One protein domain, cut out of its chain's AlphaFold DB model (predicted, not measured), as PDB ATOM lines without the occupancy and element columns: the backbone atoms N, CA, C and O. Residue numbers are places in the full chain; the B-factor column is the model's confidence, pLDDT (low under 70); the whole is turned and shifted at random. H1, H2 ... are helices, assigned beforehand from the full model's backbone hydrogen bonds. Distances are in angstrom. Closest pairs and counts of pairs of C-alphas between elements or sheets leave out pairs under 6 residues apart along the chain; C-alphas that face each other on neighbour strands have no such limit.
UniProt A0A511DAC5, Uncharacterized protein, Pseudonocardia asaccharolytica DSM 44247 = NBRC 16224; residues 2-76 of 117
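This is residues 2 to 76 of the 117 residues of an uncharacterized protein of Pseudonocardia asaccharolytica DSM 44247 = NBRC 16224 (UniProt A0A511DAC5). One long helix, H1, makes the long axis, and three short helices lead back along it: H2 makes a corner at its far end, H3 crosses over its middle at a distance, and H4 reaches its beginning. The printed part has 75 residues with four named helices, H1 to H4 in order, and no named strand; the class is all helix. It is elongated, 40 by 21 by 20 A, and only just loose, close to compact, with a radius of gyration of the C-alphas of 13.9 A.

H1, residues 3 to 27, begins at C-alpha 3 (-49.887, -55.066, 26.539) and is 36.3 A long. H2 is residues 31 to 40, 14.3 A; H3 residues 49 to 59, 15.0 A; H4 residues 65 to 74, 14.3 A, ending at C-alpha 74 (-43.520, -49.177, 31.992).

H1, with residues 24 to 27 alone, touches H2 only at the corner, the closest C-alphas being Val 25 and Arg 31, 5.2 A; at 73 degrees they are only just about perpendicular. H3 is close to H1 but not clearly touching, C-alphas 16 and 56 being closest at 7.4 A, at a steep tilt of 50 degrees, opposite ways. H4 only just touches H1, at its residues 6 to 9 alone, with 3 pairs of C-alphas within 8 A, the closest Arg 6 and Ala 74, 6.4 A; they are about perpendicular at 86 degrees. In H1, H2, H3 and H4 every O i to N i+4 pair is within hydrogen-bond range.

The C-alphas farthest apart, Gln 2 and His 29, are 40.6 A apart. The printed part has no cut, no link is long, and no printed residue is under 70 in pLDDT.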
ATOM      1  N   GLN A   2     -48.888 -55.849  31.282       94.75
ATOM      2  CA  GLN A   2     -49.675 -56.413  30.180       94.75
ATOM      3  C   GLN A   2     -49.706 -55.446  28.973       94.75
ATOM      4  O   GLN A   2     -49.552 -54.240  29.169       94.75
ATOM      5  N   PRO A   3     -49.920 -55.924  27.729       94.88
ATOM      6  CA  PRO A   3     -49.887 -55.066  26.539       94.88
ATOM      7  C   PRO A   3     -50.847 -53.867  26.586       94.88
ATOM      8  O   PRO A   3     -50.468 -52.771  26.183       94.88
ATOM      9  N   TYR A   4     -52.058 -54.031  27.131       95.38
ATOM     10  CA  TYR A   4     -53.012 -52.920  27.241       95.38
ATOM     11  C   TYR A   4     -52.542 -51.838  28.225       95.38
ATOM     12  O   TYR A   4     -52.710 -50.656  27.954       95.38
ATOM     13  N   GLN A   5     -51.901 -52.222  29.333       95.75
ATOM     14  CA  GLN A   5     -51.317 -51.281  30.295       95.75
ATOM     15  C   GLN A   5     -50.153 -50.518  29.667       95.75
ATOM     16  O   GLN A   5     -49.969 -49.332  29.927       95.75
ATOM     17  N   ARG A   6     -49.382 -51.187  28.799       97.06
ATOM     18  CA  ARG A   6     -48.333 -50.516  28.037       97.06
ATOM     19  C   ARG A   6     -48.922 -49.469  27.101       97.06
ATOM     20  O   ARG A   6     -48.461 -48.336  27.106       97.06
ATOM     21  N   HIS A   7     -49.973 -49.830  26.373       96.88
ATOM     22  CA  HIS A   7     -50.684 -48.888  25.521       96.88
ATOM     23  C   HIS A   7     -51.258 -47.702  26.319       96.88
ATOM     24  O   HIS A   7     -51.092 -46.561  25.907       96.88
ATOM     25  N   GLN A   8     -51.857 -47.949  27.490       96.81
ATOM     26  CA  GLN A   8     -52.329 -46.889  28.390       96.81
ATOM     27  C   GLN A   8     -51.200 -45.939  28.805       96.81
ATOM     28  O   GLN A   8     -51.387 -44.725  28.786       96.81
ATOM     29  N   PHE A   9     -50.022 -46.474  29.141       97.88
ATOM     30  CA  PHE A   9     -48.856 -45.657  29.466       97.88
ATOM     31  C   PHE A   9     -48.389 -44.824  28.269       97.88
ATOM     32  O   PHE A   9     -48.103 -43.640  28.421       97.88
ATOM     33  N   ASP A  10     -48.333 -45.416  27.076       97.88
ATOM     34  CA  ASP A  10     -47.906 -44.704  25.870       97.88
ATOM     35  C   ASP A  10     -48.886 -43.552  25.534       97.88
ATOM     36  O   ASP A  10     -48.450 -42.452  25.190       97.88
ATOM     37  N   VAL A  11     -50.198 -43.751  25.727       97.94
ATOM     38  CA  VAL A  11     -51.222 -42.693  25.591       97.94
ATOM     39  C   VAL A  11     -51.036 -41.589  26.634       97.94
ATOM     40  O   VAL A  11     -51.035 -40.408  26.285       97.94
ATOM     41  N   LEU A  12     -50.846 -41.956  27.904       97.75
ATOM     42  CA  LEU A  12     -50.558 -41.008  28.980       97.75
ATOM     43  C   LEU A  12     -49.321 -40.157  28.653       97.75
ATOM     44  O   LEU A  12     -49.358 -38.937  28.797       97.75
ATOM     45  N   MET A  13     -48.246 -40.790  28.179       97.94
ATOM     46  CA  MET A  13     -47.006 -40.106  27.815       97.94
ATOM     47  C   MET A  13     -47.196 -39.114  26.671       97.94
ATOM     48  O   MET A  13     -46.645 -38.017  26.733       97.94
ATOM     49  N   GLN A  14     -47.984 -39.471  25.654       98.31
ATOM     50  CA  GLN A  14     -48.298 -38.561  24.555       98.31
ATOM     51  C   GLN A  14     -49.061 -37.329  25.061       98.31
ATOM     52  O   GLN A  14     -48.660 -36.200  24.793       98.31
ATOM     53  N   ILE A  15     -50.105 -37.541  25.872       98.06
ATOM     54  CA  ILE A  15     -50.900 -36.453  26.462       98.06
ATOM     55  C   ILE A  15     -50.022 -35.537  27.320       98.06
ATOM     56  O   ILE A  15     -50.140 -34.312  27.239       98.06
ATOM     57  N   ALA A  16     -49.145 -36.117  28.140       98.06
ATOM     58  CA  ALA A  16     -48.236 -35.361  28.988       98.06
ATOM     59  C   ALA A  16     -47.254 -34.519  28.155       98.06
ATOM     60  O   ALA A  16     -47.070 -33.329  28.407       98.06
ATOM     61  N   ALA A  17     -46.656 -35.111  27.118       98.06
ATOM     62  CA  ALA A  17     -45.724 -34.410  26.244       98.06
ATOM     63  C   ALA A  17     -46.391 -33.229  25.521       98.06
ATOM     64  O   ALA A  17     -45.848 -32.124  25.541       98.06
ATOM     65  N   ASP A  18     -47.580 -33.440  24.950       98.31
ATOM     66  CA  ASP A  18     -48.305 -32.410  24.201       98.31
ATOM     67  C   ASP A  18     -48.711 -31.242  25.109       98.31
ATOM     68  O   ASP A  18     -48.396 -30.083  24.831       98.31
ATOM     69  N   ARG A  19     -49.322 -31.543  26.265       97.94
ATOM     70  CA  ARG A  19     -49.728 -30.517  27.240       97.94
ATOM     71  C   ARG A  19     -48.537 -29.724  27.769       97.94
ATOM     72  O   ARG A  19     -48.636 -28.508  27.946       97.94
ATOM     73  N   PHE A  20     -47.421 -30.398  28.052       98.31
ATOM     74  CA  PHE A  20     -46.222 -29.723  28.532       98.31
ATOM     75  C   PHE A  20     -45.626 -28.820  27.456       98.31
ATOM     76  O   PHE A  20     -45.329 -27.661  27.741       98.31
ATOM     77  N   ALA A  21     -45.511 -29.320  26.220       97.94
ATOM     78  CA  ALA A  21     -44.997 -28.565  25.085       97.94
ATOM     79  C   ALA A  21     -45.807 -27.283  24.847       97.94
ATOM     80  O   ALA A  21     -45.222 -26.201  24.771       97.94
ATOM     81  N   ASP A  22     -47.137 -27.371  24.811       97.81
ATOM     82  CA  ASP A  22     -48.003 -26.201  24.631       97.81
ATOM     83  C   ASP A  22     -47.809 -25.171  25.748       97.81
ATOM     84  O   ASP A  22     -47.635 -23.975  25.488       97.81
ATOM     85  N   ARG A  23     -47.751 -25.636  27.002       96.81
ATOM     86  CA  ARG A  23     -47.552 -24.780  28.176       96.81
ATOM     87  C   ARG A  23     -46.215 -24.036  28.121       96.81
ATOM     88  O   ARG A  23     -46.189 -22.823  28.335       96.81
ATOM     89  N   ILE A  24     -45.110 -24.723  27.834       97.81
ATOM     90  CA  ILE A  24     -43.786 -24.081  27.799       97.81
ATOM     91  C   ILE A  24     -43.619 -23.165  26.583       97.81
ATOM     92  O   ILE A  24     -42.948 -22.141  26.686       97.81
ATOM     93  N   VAL A  25     -44.259 -23.473  25.448       98.06
ATOM     94  CA  VAL A  25     -44.254 -22.606  24.258       98.06
ATOM     95  C   VAL A  25     -44.941 -21.279  24.550       98.06
ATOM     96  O   VAL A  25     -44.401 -20.232  24.190       98.06
ATOM     97  N   GLN A  26     -46.091 -21.311  25.227       96.88
ATOM     98  CA  GLN A  26     -46.804 -20.100  25.636       96.88
ATOM     99  C   GLN A  26     -45.971 -19.269  26.619       96.88
ATOM    100  O   GLN A  26     -45.787 -18.072  26.410       96.88
ATOM    101  N   ARG A  27     -45.404 -19.910  27.649       96.69
ATOM    102  CA  ARG A  27     -44.609 -19.242  28.696       96.69
ATOM    103  C   ARG A  27     -43.277 -18.681  28.199       96.69
ATOM    104  O   ARG A  27     -42.828 -17.656  28.689       96.69
ATOM    105  N   CYS A  28     -42.642 -19.345  27.237       95.88
ATOM    106  CA  CYS A  28     -41.369 -18.902  26.666       95.88
ATOM    107  C   CYS A  28     -41.548 -18.024  25.418       95.88
ATOM    108  O   CYS A  28     -40.555 -17.692  24.772       95.88
ATOM    109  N   HIS A  29     -42.789 -17.668  25.064       94.25
ATOM    110  CA  HIS A  29     -43.133 -16.850  23.897       94.25
ATOM    111  C   HIS A  29     -42.606 -17.403  22.560       94.25
ATOM    112  O   HIS A  29     -42.227 -16.651  21.664       94.25
ATOM    113  N   GLY A  30     -42.586 -18.731  22.405       95.88
ATOM    114  CA  GLY A  30     -42.225 -19.375  21.144       95.88
ATOM    115  C   GLY A  30     -41.492 -20.706  21.284       95.88
ATOM    116  O   GLY A  30     -40.837 -21.001  22.282       95.88
ATOM    117  N   ARG A  31     -41.568 -21.514  20.218       96.75
ATOM    118  CA  ARG A  31     -41.004 -22.875  20.163       96.75
ATOM    119  C   ARG A  31     -39.487 -22.914  20.328       96.75
ATOM    120  O   ARG A  31     -38.983 -23.728  21.093       96.75
ATOM    121  N   ALA A  32     -38.763 -22.029  19.643       96.81
ATOM    122  CA  ALA A  32     -37.301 -22.000  19.706       96.81
ATOM    123  C   ALA A  32     -36.796 -21.625  21.111       96.81
ATOM    124  O   ALA A  32     -35.900 -22.278  21.642       96.81
ATOM    125  N   ALA A  33     -37.416 -20.618  21.736       95.50
ATOM    126  CA  ALA A  33     -37.088 -20.198  23.094       95.50
ATOM    127  C   ALA A  33     -37.392 -21.303  24.118       95.50
ATOM    128  O   ALA A  33     -36.536 -21.612  24.946       95.50
ATOM    129  N   ALA A  34     -38.561 -21.946  24.015       96.69
ATOM    130  CA  ALA A  34     -38.938 -23.064  24.875       96.69
ATOM    131  C   ALA A  34     -37.964 -24.245  24.761       96.69
ATOM    132  O   ALA A  34     -37.506 -24.762  25.777       96.69
ATOM    133  N   LEU A  35     -37.600 -24.642  23.536       97.19
ATOM    134  CA  LEU A  35     -36.672 -25.751  23.305       97.19
ATOM    135  C   LEU A  35     -35.280 -25.464  23.880       97.19
ATOM    136  O   LEU A  35     -34.691 -26.332  24.526       97.19
ATOM    137  N   ASN A  36     -34.760 -24.255  23.655       96.50
ATOM    138  CA  ASN A  36     -33.461 -23.852  24.189       96.50
ATOM    139  C   ASN A  36     -33.474 -23.865  25.719       96.50
ATOM    140  O   ASN A  36     -32.592 -24.474  26.322       96.50
ATOM    141  N   ARG A  37     -34.505 -23.275  26.339       95.38
ATOM    142  CA  ARG A  37     -34.648 -23.247  27.800       95.38
ATOM    143  C   ARG A  37     -34.813 -24.637  28.397       95.38
ATOM    144  O   ARG A  37     -34.116 -24.948  29.352       95.38
ATOM    145  N   LEU A  38     -35.659 -25.490  27.818       96.62
ATOM    146  CA  LEU A  38     -35.857 -26.859  28.301       96.62
ATOM    147  C   LEU A  38     -34.545 -27.657  28.294       96.62
ATOM    148  O   LEU A  38     -34.307 -28.441  29.204       96.62
ATOM    149  N   ARG A  39     -33.673 -27.446  27.299       96.06
ATOM    150  CA  ARG A  39     -32.364 -28.116  27.226       96.06
ATOM    151  C   ARG A  39     -31.342 -27.551  28.208       96.06
ATOM    152  O   ARG A  39     -30.547 -28.317  28.741       96.06
ATOM    153  N   SER A  40     -31.331 -26.235  28.416       96.25
ATOM    154  CA  SER A  40     -30.343 -25.578  29.278       96.25
ATOM    155  C   SER A  40     -30.726 -25.592  30.758       96.25
ATOM    156  O   SER A  40     -29.853 -25.619  31.617       96.25
ATOM    157  N   SER A  41     -32.021 -25.523  31.064       95.38
ATOM    158  CA  SER A  41     -32.552 -25.459  32.424       95.38
ATOM    159  C   SER A  41     -33.999 -25.983  32.470       95.38
ATOM    160  O   SER A  41     -34.950 -25.204  32.379       95.38
ATOM    161  N   PRO A  42     -34.197 -27.309  32.636       95.25
ATOM    162  CA  PRO A  42     -35.528 -27.912  32.764       95.25
ATOM    163  C   PRO A  42     -36.348 -27.403  33.962       95.25
ATOM    164  O   PRO A  42     -37.568 -27.522  33.965       95.25
ATOM    165  N   GLN A  43     -35.692 -26.822  34.968       96.81
ATOM    166  CA  GLN A  43     -36.342 -26.181  36.122       96.81
ATOM    167  C   GLN A  43     -36.270 -24.651  36.065       96.81
ATOM    168  O   GLN A  43     -36.537 -23.969  37.049       96.81
ATOM    169  N   GLY A  44     -35.874 -24.102  34.917       92.31
ATOM    170  CA  GLY A  44     -35.791 -22.668  34.703       92.31
ATOM    171  C   GLY A  44     -37.162 -22.017  34.549       92.31
ATOM    172  O   GLY A  44     -38.183 -22.676  34.320       92.31
ATOM    173  N   GLU A  45     -37.162 -20.689  34.622       93.38
ATOM    174  CA  GLU A  45     -38.358 -19.867  34.477       93.38
ATOM    175  C   GLU A  45     -39.102 -20.160  33.164       93.38
ATOM    176  O   GLU A  45     -38.546 -20.093  32.058       93.38
ATOM    177  N   GLY A  46     -40.391 -20.476  33.301       91.50
ATOM    178  CA  GLY A  46     -41.274 -20.834  32.195       91.50
ATOM    179  C   GLY A  46     -41.346 -22.335  31.894       91.50
ATOM    180  O   GLY A  46     -42.267 -22.731  31.178       91.50
ATOM    181  N   ILE A  47     -40.447 -23.163  32.450       96.31
ATOM    182  CA  ILE A  47     -40.427 -24.621  32.245       96.31
ATOM    183  C   ILE A  47     -40.994 -25.363  33.463       96.31
ATOM    184  O   ILE A  47     -42.054 -25.972  33.331       96.31
ATOM    185  N   TRP A  48     -40.331 -25.279  34.625       96.75
ATOM    186  CA  TRP A  48     -40.697 -25.966  35.881       96.75
ATOM    187  C   TRP A  48     -41.179 -27.411  35.671       96.75
ATOM    188  O   TRP A  48     -42.327 -27.760  35.967       96.75
ATOM    189  N   LEU A  49     -40.311 -28.251  35.100       97.69
ATOM    190  CA  LEU A  49     -40.649 -29.637  34.780       97.69
ATOM    191  C   LEU A  49     -41.091 -30.427  36.022       97.69
ATOM    192  O   LEU A  49     -42.033 -31.206  35.920       97.69
ATOM    193  N   ASP A  50     -40.482 -30.202  37.186       97.50
ATOM    194  CA  ASP A  50     -40.833 -30.941  38.408       97.50
ATOM    195  C   ASP A  50     -42.250 -30.611  38.885       97.50
ATOM    196  O   ASP A  50     -43.019 -31.507  39.228       97.50
ATOM    197  N   GLU A  51     -42.645 -29.337  38.836       97.50
ATOM    198  CA  GLU A  51     -44.013 -28.920  39.162       97.50
ATOM    199  C   GLU A  51     -45.030 -29.536  38.201       97.50
ATOM    200  O   GLU A  51     -46.112 -29.964  38.612       97.50
ATOM    201  N   TYR A  52     -44.676 -29.597  36.914       97.94
ATOM    202  CA  TYR A  52     -45.509 -30.235  35.906       97.94
ATOM    203  C   TYR A  52     -45.664 -31.733  36.169       97.94
ATOM    204  O   TYR A  52     -46.787 -32.227  36.149       97.94
ATOM    205  N   VAL A  53     -44.568 -32.444  36.452       97.88
ATOM    206  CA  VAL A  53     -44.593 -33.881  36.754       97.88
ATOM    207  C   VAL A  53     -45.394 -34.153  38.025       97.88
ATOM    208  O   VAL A  53     -46.248 -35.031  38.002       97.88
ATOM    209  N   ASN A  54     -45.205 -33.375  39.092       97.81
ATOM    210  CA  ASN A  54     -45.978 -33.529  40.328       97.81
ATOM    211  C   ASN A  54     -47.478 -33.318  40.085       97.81
ATOM    212  O   ASN A  54     -48.297 -34.131  40.500       97.81
ATOM    213  N   THR A  55     -47.834 -32.266  39.343       97.81
ATOM    214  CA  THR A  55     -49.231 -31.990  38.984       97.81
ATOM    215  C   THR A  55     -49.814 -33.113  38.128       97.81
ATOM    216  O   THR A  55     -50.915 -33.577  38.398       97.81
ATOM    217  N   LEU A  56     -49.068 -33.591  37.127       97.44
ATOM    218  CA  LEU A  56     -49.471 -34.709  36.274       97.44
ATOM    219  C   LEU A  56     -49.698 -35.978  37.103       97.44
ATOM    220  O   LEU A  56     -50.672 -36.689  36.877       97.44
ATOM    221  N   PHE A  57     -48.816 -36.262  38.061       98.12
ATOM    222  CA  PHE A  57     -48.956 -37.429  38.922       98.12
ATOM    223  C   PHE A  57     -50.240 -37.359  39.743       98.12
ATOM    224  O   PHE A  57     -50.988 -38.330  39.757       98.12
ATOM    225  N   THR A  58     -50.558 -36.212  40.334       97.62
ATOM    226  CA  THR A  58     -51.818 -36.040  41.065       97.62
ATOM    227  C   THR A  58     -53.042 -36.075  40.140       97.62
ATOM    228  O   THR A  58     -54.020 -36.752  40.445       97.62
ATOM    229  N   GLU A  59     -53.004 -35.411  38.979       97.12
ATOM    230  CA  GLU A  59     -54.124 -35.378  38.020       97.12
ATOM    231  C   GLU A  59     -54.499 -36.767  37.481       97.12
ATOM    232  O   GLU A  59     -55.673 -37.043  37.230       97.12
ATOM    233  N   PHE A  60     -53.503 -37.635  37.287       96.44
ATOM    234  CA  PHE A  60     -53.683 -38.980  36.742       96.44
ATOM    235  C   PHE A  60     -53.663 -40.083  37.813       96.44
ATOM    236  O   PHE A  60     -53.629 -41.259  37.450       96.44
ATOM    237  N   PHE A  61     -53.714 -39.726  39.104       96.44
ATOM    238  CA  PHE A  61     -53.691 -40.669  40.234       96.44
ATOM    239  C   PHE A  61     -52.479 -41.621  40.200       96.44
ATOM    240  O   PHE A  61     -52.591 -42.831  40.395       96.44
ATOM    241  N   LEU A  62     -51.305 -41.071  39.889       97.81
ATOM    242  CA  LEU A  62     -50.027 -41.785  39.813       97.81
ATOM    243  C   LEU A  62     -49.185 -41.643  41.089       97.81
ATOM    244  O   LEU A  62     -48.144 -42.288  41.208       97.81
ATOM    245  N   ASP A  63     -49.598 -40.791  42.025       96.75
ATOM    246  CA  ASP A  63     -48.881 -40.472  43.264       96.75
ATOM    247  C   ASP A  63     -49.086 -41.496  44.395       96.75
ATOM    248  O   ASP A  63     -48.397 -41.433  45.414       96.75
ATOM    249  N   ASP A  64     -49.956 -42.492  44.203       96.88
ATOM    250  CA  ASP A  64     -50.069 -43.647  45.093       96.88
ATOM    251  C   ASP A  64     -49.133 -44.810  44.696       96.88
ATOM    252  O   ASP A  64     -48.463 -44.802  43.659       96.88
ATOM    253  N   VAL A  65     -49.079 -45.854  45.534       96.94
ATOM    254  CA  VAL A  65     -48.217 -47.029  45.309       96.94
ATOM    255  C   VAL A  65     -48.540 -47.738  43.989       96.94
ATOM    256  O   VAL A  65     -47.623 -48.192  43.298       96.94
ATOM    257  N   ALA A  66     -49.821 -47.859  43.631       96.06
ATOM    258  CA  ALA A  66     -50.248 -48.590  42.444       96.06
ATOM    259  C   ALA A  66     -49.899 -47.812  41.168       96.06
ATOM    260  O   ALA A  66     -49.297 -48.374  40.250       96.06
ATOM    261  N   GLY A  67     -50.210 -46.521  41.146       96.94
ATOM    262  CA  GLY A  67     -49.908 -45.597  40.065       96.94
ATOM    263  C   GLY A  67     -48.406 -45.396  39.865       96.94
ATOM    264  O   GLY A  67     -47.901 -45.530  38.745       96.94
ATOM    265  N   SER A  68     -47.650 -45.222  40.949       97.19
ATOM    266  CA  SER A  68     -46.186 -45.146  40.888       97.19
ATOM    267  C   SER A  68     -45.590 -46.447  40.352       97.19
ATOM    268  O   SER A  68     -44.728 -46.434  39.470       97.19
ATOM    269  N   THR A  69     -46.093 -47.600  40.805       96.31
ATOM    270  CA  THR A  69     -45.654 -48.901  40.283       96.31
ATOM    271  C   THR A  69     -46.013 -49.068  38.808       96.31
ATOM    272  O   THR A  69     -45.208 -49.614  38.056       96.31
ATOM    273  N   PHE A  70     -47.173 -48.585  38.359       97.38
ATOM    274  CA  PHE A  70     -47.560 -48.602  36.948       97.38
ATOM    275  C   PHE A  70     -46.539 -47.859  36.071       97.38
ATOM    276  O   PHE A  70     -46.053 -48.427  35.086       97.38
ATOM    277  N   VAL A  71     -46.136 -46.649  36.474       97.81
ATOM    278  CA  VAL A  71     -45.096 -45.873  35.778       97.81
ATOM    279  C   VAL A  71     -43.762 -46.625  35.780       97.81
ATOM    280  O   VAL A  71     -43.152 -46.827  34.727       97.81
ATOM    281  N   LEU A  72     -43.316 -47.109  36.942       97.00
ATOM    282  CA  LEU A  72     -42.038 -47.815  37.065       97.00
ATOM    283  C   LEU A  72     -42.008 -49.125  36.260       97.00
ATOM    284  O   LEU A  72     -40.990 -49.461  35.655       97.00
ATOM    285  N   GLN A  73     -43.126 -49.847  36.175       96.75
ATOM    286  CA  GLN A  73     -43.238 -51.043  35.339       96.75
ATOM    287  C   GLN A  73     -43.107 -50.724  33.846       96.75
ATOM    288  O   GLN A  73     -42.459 -51.480  33.114       96.75
ATOM    289  N   ALA A  74     -43.688 -49.616  33.377       97.69
ATOM    290  CA  ALA A  74     -43.520 -49.177  31.992       97.69
ATOM    291  C   ALA A  74     -42.062 -48.784  31.687       97.69
ATOM    292  O   ALA A  74     -41.568 -49.018  30.578       97.69
ATOM    293  N   LEU A  75     -41.361 -48.257  32.694       97.19
ATOM    294  CA  LEU A  75     -39.966 -47.825  32.635       97.19
ATOM    295  C   LEU A  75     -38.963 -48.890  33.100       97.19
ATOM    296  O   LEU A  75     -37.797 -48.573  33.302       97.19
ATOM    297  N   GLN A  76     -39.359 -50.161  33.209       97.00
ATOM    298  CA  GLN A  76     -38.553 -51.219  33.838       97.00
ATOM    299  C   GLN A  76     -37.114 -51.373  33.297       97.00
ATOM    300  O   GLN A  76     -36.235 -51.822  34.025       97.00
TER     301      GLN A  76